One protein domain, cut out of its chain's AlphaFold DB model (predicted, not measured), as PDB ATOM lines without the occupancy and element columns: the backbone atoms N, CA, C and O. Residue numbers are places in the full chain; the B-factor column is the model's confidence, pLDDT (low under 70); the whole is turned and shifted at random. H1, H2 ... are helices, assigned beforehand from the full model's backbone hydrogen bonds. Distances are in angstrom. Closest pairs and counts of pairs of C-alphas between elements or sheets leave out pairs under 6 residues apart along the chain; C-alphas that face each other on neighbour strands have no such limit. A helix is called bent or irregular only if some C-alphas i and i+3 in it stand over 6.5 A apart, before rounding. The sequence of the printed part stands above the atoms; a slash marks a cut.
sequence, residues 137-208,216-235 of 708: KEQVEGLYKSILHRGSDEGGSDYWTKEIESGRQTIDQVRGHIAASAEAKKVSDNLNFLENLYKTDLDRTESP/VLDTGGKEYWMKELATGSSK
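This is residues 137 to 208 and 216 to 235 of the 708 residues of an uncharacterized protein of Candidatus Poribacteria bacterium (UniProt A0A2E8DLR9). What is the shape? Two helical groups make a rod: long H4 with H5 crossed on it, and H1 with H2 and H3 packed on it, joined where H1's end meets H4's start. How large is it? The 92 printed residues, with five named helices, H1 to H5, and no named strand, are all helix in class, only just compact, close to loose, with radius of gyration of the C-alphas 14.7 A and spans 49 by 24 by 20 A.

Where is H4? Residues 184 to 201, 25.6 A long, irregular: C-alphas 185 and 188 are 7.1 A apart. Where are the others? H5, residues 219 to 231, 18.6 A, ends at C-alpha (133.107, 204.347, 105.138). H1, residues 137 to 148, begins at C-alpha (135.061, 187.677, 117.229); H2 is 154 to 165, H3 171 to 179.

What touches H4? H5 does, at a steep tilt of 56 degrees, closest C-alphas Asn 190 and Met 226, 7.2 A. H1 only just touches H4, only at their ends, with 3 pairs of C-alphas within 8 A, the closest Leu 148 and Ala 184, 5.9 A. What else touches H1, the hub? H2 does, closest C-alphas Lys 137 and Thr 161, 5.7 A, and H3, Leu 143 and Arg 175, 6.3 A. Every O i to N i+4 pair is within hydrogen-bond range in H1, H2, H3 and H5; 12 of 14 are in H4.

Is it cut? Residues 209 to 215 are not printed; C-alphas 208 and 216 are 7.5 A apart. Where is confidence low? Residue 208 is under 70.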
ATOM      1  N   LYS A 137     134.959 186.252 117.557       87.19
ATOM      2  CA  LYS A 137     135.061 187.677 117.229       87.19
ATOM      3  C   LYS A 137     136.490 188.091 116.855       87.19
ATOM      4  O   LYS A 137     136.665 188.786 115.861       87.19
ATOM      5  N   GLU A 138     137.507 187.610 117.572       89.00
ATOM      6  CA  GLU A 138     138.924 187.827 117.218       89.00
ATOM      7  C   GLU A 138     139.298 187.159 115.889       89.00
ATOM      8  O   GLU A 138     140.045 187.727 115.093       89.00
ATOM      9  N   GLN A 139     138.755 185.971 115.608       90.69
ATOM     10  CA  GLN A 139     138.966 185.290 114.328       90.69
ATOM     11  C   GLN A 139     138.353 186.073 113.163       90.69
ATOM     12  O   GLN A 139     138.996 186.227 112.124       90.69
ATOM     13  N   VAL A 140     137.130 186.588 113.332       91.06
ATOM     14  CA  VAL A 140     136.480 187.461 112.342       91.06
ATOM     15  C   VAL A 140     137.296 188.737 112.144       91.06
ATOM     16  O   VAL A 140     137.569 189.101 111.004       91.06
ATOM     17  N   GLU A 141     137.754 189.374 113.219       90.44
ATOM     18  CA  GLU A 141     138.599 190.571 113.144       90.44
ATOM     19  C   GLU A 141     139.902 190.309 112.369       90.44
ATOM     20  O   GLU A 141     140.287 191.091 111.499       90.44
ATOM     21  N   GLY A 142     140.536 189.152 112.590       89.75
ATOM     22  CA  GLY A 142     141.697 188.716 111.814       89.75
ATOM     23  C   GLY A 142     141.407 188.543 110.316       89.75
ATOM     24  O   GLY A 142     142.267 188.844 109.484       89.75
ATOM     25  N   LEU A 143     140.197 188.115 109.933       90.94
ATOM     26  CA  LEU A 143     139.792 188.059 108.520       90.94
ATOM     27  C   LEU A 143     139.668 189.459 107.907       90.94
ATOM     28  O   LEU A 143     140.134 189.667 106.789       90.94
ATOM     29  N   TYR A 144     139.090 190.424 108.625       89.00
ATOM     30  CA  TYR A 144     139.005 191.808 108.146       89.00
ATOM     31  C   TYR A 144     140.397 192.423 107.963       89.00
ATOM     32  O   TYR A 144     140.701 192.930 106.883       89.00
ATOM     33  N   LYS A 145     141.284 192.284 108.953       90.19
ATOM     34  CA  LYS A 145     142.653 192.818 108.875       90.19
ATOM     35  C   LYS A 145     143.485 192.166 107.770       90.19
ATOM     36  O   LYS A 145     144.240 192.852 107.091       90.19
ATOM     37  N   SER A 146     143.330 190.860 107.549       89.75
ATOM     38  CA  SER A 146     144.104 190.140 106.524       89.75
ATOM     39  C   SER A 146     143.606 190.347 105.092       89.75
ATOM     40  O   SER A 146     144.415 190.302 104.171       89.75
ATOM     41  N   ILE A 147     142.301 190.558 104.882       90.19
ATOM     42  CA  ILE A 147     141.709 190.667 103.535       90.19
ATOM     43  C   ILE A 147     141.484 192.125 103.134       90.19
ATOM     44  O   ILE A 147     141.681 192.488 101.977       90.19
ATOM     45  N   LEU A 148     141.028 192.952 104.076       88.25
ATOM     46  CA  LEU A 148     140.628 194.338 103.833       88.25
ATOM     47  C   LEU A 148     141.619 195.355 104.407       88.25
ATOM     48  O   LEU A 148     141.445 196.547 104.177       88.25
ATOM     49  N   HIS A 149     142.655 194.904 105.127       88.75
ATOM     50  CA  HIS A 149     143.658 195.760 105.777       88.75
ATOM     51  C   HIS A 149     143.052 196.838 106.681       88.75
ATOM     52  O   HIS A 149     143.588 197.935 106.791       88.75
ATOM     53  N   ARG A 150     141.930 196.517 107.331       88.38
ATOM     54  CA  ARG A 150     141.281 197.346 108.348       88.38
ATOM     55  C   ARG A 150     140.593 196.474 109.387       88.38
ATOM     56  O   ARG A 150     140.312 195.305 109.124       88.38
ATOM     57  N   GLY A 151     140.249 197.070 110.520       85.81
ATOM     58  CA  GLY A 151     139.355 196.431 111.476       85.81
ATOM     59  C   GLY A 151     137.906 196.365 110.991       85.81
ATOM     60  O   GLY A 151     137.470 197.157 110.139       85.81
ATOM     61  N   SER A 152     137.151 195.411 111.531       84.81
ATOM     62  CA  SER A 152     135.712 195.315 111.284       84.81
ATOM     63  C   SER A 152     134.953 196.448 111.980       84.81
ATOM     64  O   SER A 152     135.411 197.030 112.964       84.81
ATOM     65  N   ASP A 153     133.779 196.796 111.460       83.69
ATOM     66  CA  ASP A 153     132.833 197.608 112.220       83.69
ATOM     67  C   ASP A 153     132.086 196.743 113.253       83.69
ATOM     68  O   ASP A 153     132.028 195.510 113.156       83.69
ATOM     69  N   GLU A 154     131.513 197.394 114.266       82.31
ATOM     70  CA  GLU A 154     130.816 196.713 115.363       82.31
ATOM     71  C   GLU A 154     129.636 195.867 114.854       82.31
ATOM     72  O   GLU A 154     129.443 194.735 115.292       82.31
ATOM     73  N   GLY A 155     128.900 196.358 113.851       84.31
ATOM     74  CA  GLY A 155     127.791 195.623 113.240       84.31
ATOM     75  C   GLY A 155     128.252 194.416 112.417       84.31
ATOM     76  O   GLY A 155     127.655 193.340 112.503       84.31
ATOM     77  N   GLY A 156     129.322 194.575 111.640       85.31
ATOM     78  CA  GLY A 156     129.908 193.541 110.796       85.31
ATOM     79  C   GLY A 156     130.509 192.394 111.604       85.31
ATOM     80  O   GLY A 156     130.224 191.230 111.305       85.31
ATOM     81  N   SER A 157     131.296 192.692 112.643       85.69
ATOM     82  CA  SER A 157     131.832 191.654 113.540       85.69
ATOM     83  C   SER A 157     130.723 190.888 114.247       85.69
ATOM     84  O   SER A 157     130.755 189.656 114.260       85.69
ATOM     85  N   ASP A 158     129.716 191.578 114.779       89.06
ATOM     86  CA  ASP A 158     128.606 190.943 115.485       89.06
ATOM     87  C   ASP A 158     127.731 190.088 114.558       89.06
ATOM     88  O   ASP A 158     127.257 189.023 114.964       89.06
ATOM     89  N   TYR A 159     127.519 190.522 113.313       91.19
ATOM     90  CA  TYR A 159     126.788 189.748 112.312       91.19
ATOM     91  C   TYR A 159     127.502 188.430 111.999       91.19
ATOM     92  O   TYR A 159     126.917 187.357 112.159       91.19
ATOM     93  N   TRP A 160     128.781 188.487 111.615       91.19
ATOM     94  CA  TRP A 160     129.539 187.283 111.269       91.19
ATOM     95  C   TRP A 160     129.754 186.364 112.466       91.19
ATOM     96  O   TRP A 160     129.663 185.147 112.316       91.19
ATOM     97  N   THR A 161     129.960 186.933 113.654       92.19
ATOM     98  CA  THR A 161     130.062 186.159 114.897       92.19
ATOM     99  C   THR A 161     128.784 185.355 115.132       92.19
ATOM    100  O   THR A 161     128.862 184.142 115.311       92.19
ATOM    101  N   LYS A 162     127.599 185.971 115.007       91.69
ATOM    102  CA  LYS A 162     126.308 185.267 115.143       91.69
ATOM    103  C   LYS A 162     126.095 184.199 114.071       91.69
ATOM    104  O   LYS A 162     125.561 183.132 114.370       91.69
ATOM    105  N   GLU A 163     126.492 184.455 112.825       90.94
ATOM    106  CA  GLU A 163     126.366 183.470 111.744       90.94
ATOM    107  C   GLU A 163     127.258 182.241 111.975       90.94
ATOM    108  O   GLU A 163     126.800 181.112 111.765       90.94
ATOM    109  N   ILE A 164     128.478 182.443 112.482       91.94
ATOM    110  CA  ILE A 164     129.405 181.359 112.830       91.94
ATOM    111  C   ILE A 164     128.921 180.603 114.073       91.94
ATOM    112  O   ILE A 164     128.843 179.375 114.053       91.94
ATOM    113  N   GLU A 165     128.525 181.311 115.132       90.56
ATOM    114  CA  GLU A 165     128.020 180.705 116.373       90.56
ATOM    115  C   GLU A 165     126.719 179.923 116.158       90.56
ATOM    116  O   GLU A 165     126.484 178.903 116.802       90.56
ATOM    117  N   SER A 166     125.886 180.357 115.209       89.31
ATOM    118  CA  SER A 166     124.678 179.625 114.815       89.31
ATOM    119  C   SER A 166     124.951 178.382 113.952       89.31
ATOM    120  O   SER A 166     124.012 177.649 113.635       89.31
ATOM    121  N   GLY A 167     126.203 178.150 113.541       89.06
ATOM    122  CA  GLY A 167     126.613 177.037 112.680       89.06
ATOM    123  C   GLY A 167     126.156 177.151 111.221       89.06
ATOM    124  O   GLY A 167     126.299 176.192 110.464       89.06
ATOM    125  N   ARG A 168     125.593 178.298 110.810       88.81
ATOM    126  CA  ARG A 168     125.129 178.540 109.430       88.81
ATOM    127  C   ARG A 168     126.268 178.826 108.457       88.81
ATOM    128  O   ARG A 168     126.105 178.605 107.259       88.81
ATOM    129  N   GLN A 169     127.383 179.339 108.966       92.19
ATOM    130  CA  GLN A 169     128.585 179.642 108.196       92.19
ATOM    131  C   GLN A 169     129.817 179.108 108.931       92.19
ATOM    132  O   GLN A 169     129.880 179.137 110.159       92.19
ATOM    133  N   THR A 170     130.821 178.658 108.188       92.12
ATOM    134  CA  THR A 170     132.163 178.390 108.719       92.12
ATOM    135  C   THR A 170     133.058 179.615 108.549       92.12
ATOM    136  O   THR A 170     132.805 180.470 107.700       92.12
ATOM    137  N   ILE A 171     134.155 179.681 109.310       88.56
ATOM    138  CA  ILE A 171     135.145 180.760 109.179       88.56
ATOM    139  C   ILE A 171     135.693 180.877 107.742       88.56
ATOM    140  O   ILE A 171     135.912 181.979 107.243       88.56
ATOM    141  N   ASP A 172     135.830 179.752 107.032       90.81
ATOM    142  CA  ASP A 172     136.281 179.722 105.636       90.81
ATOM    143  C   ASP A 172     135.223 180.262 104.668       90.81
ATOM    144  O   ASP A 172     135.559 180.945 103.698       90.81
ATOM    145  N   GLN A 173     133.939 180.003 104.930       91.31
ATOM    146  CA  GLN A 173     132.859 180.588 104.138       91.31
ATOM    147  C   GLN A 173     132.789 182.102 104.351       91.31
ATOM    148  O   GLN A 173     132.693 182.845 103.376       91.31
ATOM    149  N   VAL A 174     132.925 182.571 105.598       91.69
ATOM    150  CA  VAL A 174     133.001 184.007 105.917       91.69
ATOM    151  C   VAL A 174     134.194 184.668 105.226       91.69
ATOM    152  O   VAL A 174     134.019 185.712 104.599       91.69
ATOM    153  N   ARG A 175     135.376 184.034 105.226       92.69
ATOM    154  CA  ARG A 175     136.537 184.497 104.441       92.69
ATOM    155  C   ARG A 175     136.177 184.676 102.963       92.69
ATOM    156  O   ARG A 175     136.505 185.705 102.379       92.69
ATOM    157  N   GLY A 176     135.487 183.698 102.373       90.62
ATOM    158  CA  GLY A 176     135.021 183.761 100.986       90.62
ATOM    159  C   GLY A 176     134.060 184.924 100.724       90.62
ATOM    160  O   GLY A 176     134.217 185.630  99.727       90.62
ATOM    161  N   HIS A 177     133.108 185.172 101.629       91.88
ATOM    162  CA  HIS A 177     132.168 186.296 101.514       91.88
ATOM    163  C   HIS A 177     132.874 187.652 101.593       91.88
ATOM    164  O   HIS A 177     132.599 188.528 100.772       91.88
ATOM    165  N   ILE A 178     133.813 187.819 102.530       90.19
ATOM    166  CA  ILE A 178     134.589 189.061 102.679       90.19
ATOM    167  C   ILE A 178     135.469 189.288 101.444       90.19
ATOM    168  O   ILE A 178     135.448 190.379 100.873       90.19
ATOM    169  N   ALA A 179     136.174 188.260 100.967       91.12
ATOM    170  CA  ALA A 179     137.035 188.353  99.786       91.12
ATOM    171  C   ALA A 179     136.262 188.626  98.481       91.12
ATOM    172  O   ALA A 179     136.794 189.243  97.561       91.12
ATOM    173  N   ALA A 180     134.999 188.199  98.389       91.88
ATOM    174  CA  ALA A 180     134.140 188.465  97.234       91.88
ATOM    175  C   ALA A 180     133.421 189.829  97.297       91.88
ATOM    176  O   ALA A 180     132.746 190.214  96.332       91.88
ATOM    177  N   SER A 181     133.539 190.553  98.414       90.00
ATOM    178  CA  SER A 181     132.857 191.828  98.629       90.00
ATOM    179  C   SER A 181     133.286 192.900  97.617       90.00
ATOM    180  O   SER A 181     134.363 192.857  97.018       90.00
ATOM    181  N   ALA A 182     132.431 193.908  97.415       88.19
ATOM    182  CA  ALA A 182     132.782 195.065  96.588       88.19
ATOM    183  C   ALA A 182     133.968 195.856  97.165       88.19
ATOM    184  O   ALA A 182     134.679 196.531  96.425       88.19
ATOM    185  N   GLU A 183     134.172 195.761  98.475       86.12
ATOM    186  CA  GLU A 183     135.254 196.416  99.187       86.12
ATOM    187  C   GLU A 183     136.602 195.752  98.907       86.12
ATOM    188  O   GLU A 183     137.539 196.441  98.513       86.12
ATOM    189  N   ALA A 184     136.668 194.416  98.973       88.88
ATOM    190  CA  ALA A 184     137.873 193.649  98.649       88.88
ATOM    191  C   ALA A 184     138.410 193.963  97.243       88.88
ATOM    192  O   ALA A 184     139.618 194.015  97.027       88.88
ATOM    193  N   LYS A 185     137.522 194.265  96.288       90.25
ATOM    194  CA  LYS A 185     137.912 194.679  94.928       90.25
ATOM    195  C   LYS A 185     138.637 196.026  94.882       90.25
ATOM    196  O   LYS A 185     139.429 196.237  93.975       90.25
ATOM    197  N   LYS A 186     138.362 196.930  95.827       89.88
ATOM    198  CA  LYS A 186     138.980 198.264  95.912       89.88
ATOM    199  C   LYS A 186     140.253 198.279  96.759       89.88
ATOM    200  O   LYS A 186     140.967 199.274  96.731       89.88
ATOM    201  N   VAL A 187     140.540 197.205  97.500       90.81
ATOM    202  CA  VAL A 187     141.668 197.147  98.442       90.81
ATOM    203  C   VAL A 187     142.992 197.464  97.757       90.81
ATOM    204  O   VAL A 187     143.708 198.343  98.219       90.81
ATOM    205  N   SER A 188     143.293 196.816  96.627       90.31
ATOM    206  CA  SER A 188     144.553 197.058  95.912       90.31
ATOM    207  C   SER A 188     144.669 198.504  95.414       90.31
ATOM    208  O   SER A 188     145.703 199.137  95.609       90.31
ATOM    209  N   ASP A 189     143.592 199.065  94.856       92.44
ATOM    210  CA  ASP A 189     143.568 200.453  94.380       92.44
ATOM    211  C   ASP A 189     143.714 201.474  95.517       92.44
ATOM    212  O   ASP A 189     144.236 202.573  95.308       92.44
ATOM    213  N   ASN A 190     143.196 201.156  96.703       91.44
ATOM    214  CA  ASN A 190     143.300 202.002  97.888       91.44
ATOM    215  C   ASN A 190     144.696 201.917  98.505       91.44
ATOM    216  O   ASN A 190     145.274 202.958  98.802       91.44
ATOM    217  N   LEU A 191     145.269 200.717  98.610       90.62
ATOM    218  CA  LEU A 191     146.640 200.526  99.085       90.62
ATOM    219  C   LEU A 191     147.650 201.231  98.184       90.62
ATOM    220  O   LEU A 191     148.463 201.990  98.687       90.62
ATOM    221  N   ASN A 192     147.551 201.071  96.862       91.44
ATOM    222  CA  ASN A 192     148.443 201.760  95.923       91.44
ATOM    223  C   ASN A 192     148.329 203.287  96.030       91.44
ATOM    224  O   ASN A 192     149.320 203.999  95.898       91.44
ATOM    225  N   PHE A 193     147.118 203.798  96.268       93.19
ATOM    226  CA  PHE A 193     146.904 205.222  96.506       93.19
ATOM    227  C   PHE A 193     147.588 205.693  97.797       93.19
ATOM    228  O   PHE A 193     148.311 206.683  97.750       93.19
ATOM    229  N   LEU A 194     147.393 204.986  98.916       90.88
ATOM    230  CA  LEU A 194     148.011 205.336 100.198       90.88
ATOM    231  C   LEU A 194     149.537 205.226 100.131       90.88
ATOM    232  O   LEU A 194     150.234 206.130 100.570       90.88
ATOM    233  N   GLU A 195     150.056 204.155  99.538       90.44
ATOM    234  CA  GLU A 195     151.489 203.924  99.355       90.44
ATOM    235  C   GLU A 195     152.140 205.085  98.589       90.44
ATOM    236  O   GLU A 195     153.179 205.597  98.997       90.44
ATOM    237  N   ASN A 196     151.505 205.542  97.505       89.12
ATOM    238  CA  ASN A 196     151.990 206.695  96.754       89.12
ATOM    239  C   ASN A 196     151.870 207.986  97.559       89.12
ATOM    240  O   ASN A 196     152.832 208.738  97.590       89.12
ATOM    241  N   LEU A 197     150.743 208.213  98.242       88.88
ATOM    242  CA  LEU A 197     150.527 209.399  99.072       88.88
ATOM    243  C   LEU A 197     151.616 209.541 100.145       88.88
ATOM    244  O   LEU A 197     152.180 210.614 100.314       88.88
ATOM    245  N   TYR A 198     151.963 208.456 100.834       88.00
ATOM    246  CA  TYR A 198     153.014 208.471 101.853       88.00
ATOM    247  C   TYR A 198     154.409 208.682 101.241       88.00
ATOM    248  O   TYR A 198     155.218 209.419 101.800       88.00
ATOM    249  N   LYS A 199     154.689 208.099 100.069       86.94
ATOM    250  CA  LYS A 199     155.961 208.320  99.357       86.94
ATOM    251  C   LYS A 199     156.113 209.761  98.883       86.94
ATOM    252  O   LYS A 199     157.172 210.349  99.058       86.94
ATOM    253  N   THR A 200     155.079 210.326  98.264       83.50
ATOM    254  CA  THR A 200     155.168 211.640  97.617       83.50
ATOM    255  C   THR A 200     154.976 212.786  98.595       83.50
ATOM    256  O   THR A 200     155.729 213.756  98.545       83.50
ATOM    257  N   ASP A 201     153.993 212.680  99.488       82.50
ATOM    258  CA  ASP A 201     153.568 213.807 100.319       82.50
ATOM    259  C   ASP A 201     154.335 213.815 101.650       82.50
ATOM    260  O   ASP A 201     154.733 214.882 102.109       82.50
ATOM    261  N   LEU A 202     154.634 212.641 102.227       84.38
ATOM    262  CA  LEU A 202     155.391 212.515 103.486       84.38
ATOM    263  C   LEU A 202     156.893 212.242 103.295       84.38
ATOM    264  O   LEU A 202     157.619 212.150 104.274       84.38
ATOM    265  N   ASP A 203     157.387 212.143 102.053       80.94
ATOM    266  CA  ASP A 203     158.769 211.719 101.728       80.94
ATOM    267  C   ASP A 203     159.187 210.377 102.318       80.94
ATOM    268  O   ASP A 203     160.368 210.116 102.549       80.94
ATOM    269  N   ARG A 204     158.224 209.518 102.636       80.94
ATOM    270  CA  ARG A 204     158.546 208.343 103.424       80.94
ATOM    271  C   ARG A 204     159.262 207.323 102.537       80.94
ATOM    272  O   ARG A 204     158.693 206.847 101.553       80.94
ATOM    273  N   THR A 205     160.504 206.985 102.881       77.00
ATOM    274  CA  THR A 205     161.326 206.010 102.142       77.00
ATOM    275  C   THR A 205     161.311 204.613 102.760       77.00
ATOM    276  O   THR A 205     161.603 203.645 102.063       77.00
ATOM    277  N   GLU A 206     160.944 204.495 104.038       72.69
ATOM    278  CA  GLU A 206     160.939 203.246 104.809       72.69
ATOM    279  C   GLU A 206     159.695 203.165 105.711       72.69
ATOM    280  O   GLU A 206     159.112 204.193 106.066       72.69
ATOM    281  N   SER A 207     159.263 201.953 106.082       70.44
ATOM    282  CA  SER A 207     158.197 201.806 107.081       70.44
ATOM    283  C   SER A 207     158.714 202.181 108.474       70.44
ATOM    284  O   SER A 207     159.802 201.743 108.848       70.44
ATOM    285  N   PRO A 208     157.920 202.885 109.300       68.88
ATOM    286  CA  PRO A 208     158.193 203.010 110.731       68.88
ATOM    287  C   PRO A 208     158.128 201.664 111.469       68.88
ATOM    288  O   PRO A 208     158.683 201.526 112.560       68.88
ATOM    289  N   VAL A 216     155.882 201.595 102.704       79.12
ATOM    290  CA  VAL A 216     156.098 202.804 103.523       79.12
ATOM    291  C   VAL A 216     154.965 203.043 104.525       79.12
ATOM    292  O   VAL A 216     155.016 203.955 105.351       79.12
ATOM    293  N   LEU A 217     153.891 202.260 104.431       80.62
ATOM    294  CA  LEU A 217     152.721 202.413 105.281       80.62
ATOM    295  C   LEU A 217     152.989 201.778 106.641       80.62
ATOM    296  O   LEU A 217     153.326 200.595 106.724       80.62
ATOM    297  N   ASP A 218     152.764 202.543 107.701       81.12
ATOM    298  CA  ASP A 218     152.693 201.991 109.046       81.12
ATOM    299  C   ASP A 218     151.367 201.241 109.235       81.12
ATOM    300  O   ASP A 218     150.343 201.526 108.595       81.12
ATOM    301  N   THR A 219     151.379 200.237 110.104       77.31
ATOM    302  CA  THR A 219     150.234 199.346 110.306       77.31
ATOM    303  C   THR A 219     149.013 200.100 110.834       77.31
ATOM    304  O   THR A 219     147.901 199.841 110.369       77.31
ATOM    305  N   GLY A 220     149.209 201.061 111.742       79.00
ATOM    306  CA  GLY A 220     148.124 201.851 112.330       79.00
ATOM    307  C   GLY A 220     147.446 202.786 111.324       79.00
ATOM    308  O   GLY A 220     146.223 202.755 111.167       79.00
ATOM    309  N   GLY A 221     148.234 203.574 110.599       80.94
ATOM    310  CA  GLY A 221     147.786 204.516 109.576       80.94
ATOM    311  C   GLY A 221     147.115 203.812 108.404       80.94
ATOM    312  O   GLY A 221     146.041 204.230 107.967       80.94
ATOM    313  N   LYS A 222     147.671 202.682 107.950       83.94
ATOM    314  CA  LYS A 222     147.038 201.832 106.930       83.94
ATOM    315  C   LYS A 222     145.645 201.381 107.361       83.94
ATOM    316  O   LYS A 222     144.698 201.561 106.599       83.94
ATOM    317  N   GLU A 223     145.502 200.827 108.568       85.25
ATOM    318  CA  GLU A 223     144.198 200.370 109.067       85.25
ATOM    319  C   GLU A 223     143.192 201.524 109.197       85.25
ATOM    320  O   GLU A 223     142.024 201.367 108.824       85.25
ATOM    321  N   TYR A 224     143.642 202.685 109.680       85.88
ATOM    322  CA  TYR A 224     142.813 203.881 109.823       85.88
ATOM    323  C   TYR A 224     142.295 204.387 108.469       85.88
ATOM    324  O   TYR A 224     141.084 204.497 108.266       85.88
ATOM    325  N   TRP A 225     143.184 204.625 107.502       88.06
ATOM    326  CA  TRP A 225     142.787 205.164 106.199       88.06
ATOM    327  C   TRP A 225     141.994 204.169 105.354       88.06
ATOM    328  O   TRP A 225     141.078 204.566 104.633       88.06
ATOM    329  N   MET A 226     142.282 202.869 105.465       88.44
ATOM    330  CA  MET A 226     141.483 201.835 104.803       88.44
ATOM    331  C   MET A 226     140.053 201.793 105.349       88.44
ATOM    332  O   MET A 226     139.113 201.589 104.577       88.44
ATOM    333  N   LYS A 227     139.863 202.046 106.649       86.94
ATOM    334  CA  LYS A 227     138.531 202.209 107.242       86.94
ATOM    335  C   LYS A 227     137.822 203.453 106.708       86.94
ATOM    336  O   LYS A 227     136.679 203.328 106.281       86.94
ATOM    337  N   GLU A 228     138.487 204.603 106.667       86.44
ATOM    338  CA  GLU A 228     137.910 205.850 106.135       86.44
ATOM    339  C   GLU A 228     137.494 205.727 104.658       86.44
ATOM    340  O   GLU A 228     136.394 206.111 104.256       86.44
ATOM    341  N   LEU A 229     138.333 205.103 103.829       88.88
ATOM    342  CA  LEU A 229     138.010 204.846 102.422       88.88
ATOM    343  C   LEU A 229     136.852 203.846 102.257       88.88
ATOM    344  O   LEU A 229     136.129 203.894 101.257       88.88
ATOM    345  N   ALA A 230     136.660 202.938 103.219       83.44
ATOM    346  CA  ALA A 230     135.542 201.998 103.234       83.44
ATOM    347  C   ALA A 230     134.226 202.647 103.700       83.44
ATOM    348  O   ALA A 230     133.163 202.300 103.180       83.44
ATOM    349  N   THR A 231     134.280 203.606 104.632       81.75
ATOM    350  CA  THR A 231     133.107 204.347 105.138       81.75
ATOM    351  C   THR A 231     132.629 205.447 104.188       81.75
ATOM    352  O   THR A 231     131.527 205.967 104.371       81.75
ATOM    353  N   GLY A 232     133.389 205.739 103.129       81.56
ATOM    354  CA  GLY A 232     132.964 206.588 102.014       81.56
ATOM    355  C   GLY A 232     133.775 207.867 101.832       81.56
ATOM    356  O   GLY A 232     133.428 208.657 100.951       81.56
ATOM    357  N   SER A 233     134.844 208.068 102.607       85.00
ATOM    358  CA  SER A 233     135.771 209.184 102.411       85.00
ATOM    359  C   SER A 233     136.399 209.108 101.019       85.00
ATOM    360  O   SER A 233     136.738 208.030 100.515       85.00
ATOM    361  N   SER A 234     136.520 210.256 100.350       89.81
ATOM    362  CA  SER A 234     137.150 210.306  99.033       89.81
ATOM    363  C   SER A 234     138.674 210.242  99.168       89.81
ATOM    364  O   SER A 234     139.241 210.655 100.178       89.81
ATOM    365  N   LYS A 235     139.365 209.755  98.129       87.31
ATOM    366  CA  LYS A 235     140.839 209.776  98.091       87.31
ATOM    367  C   LYS A 235     141.392 211.203  98.211       87.31
ATOM    368  O   LYS A 235     142.434 211.397  98.819       87.31
TER     369      LYS A 235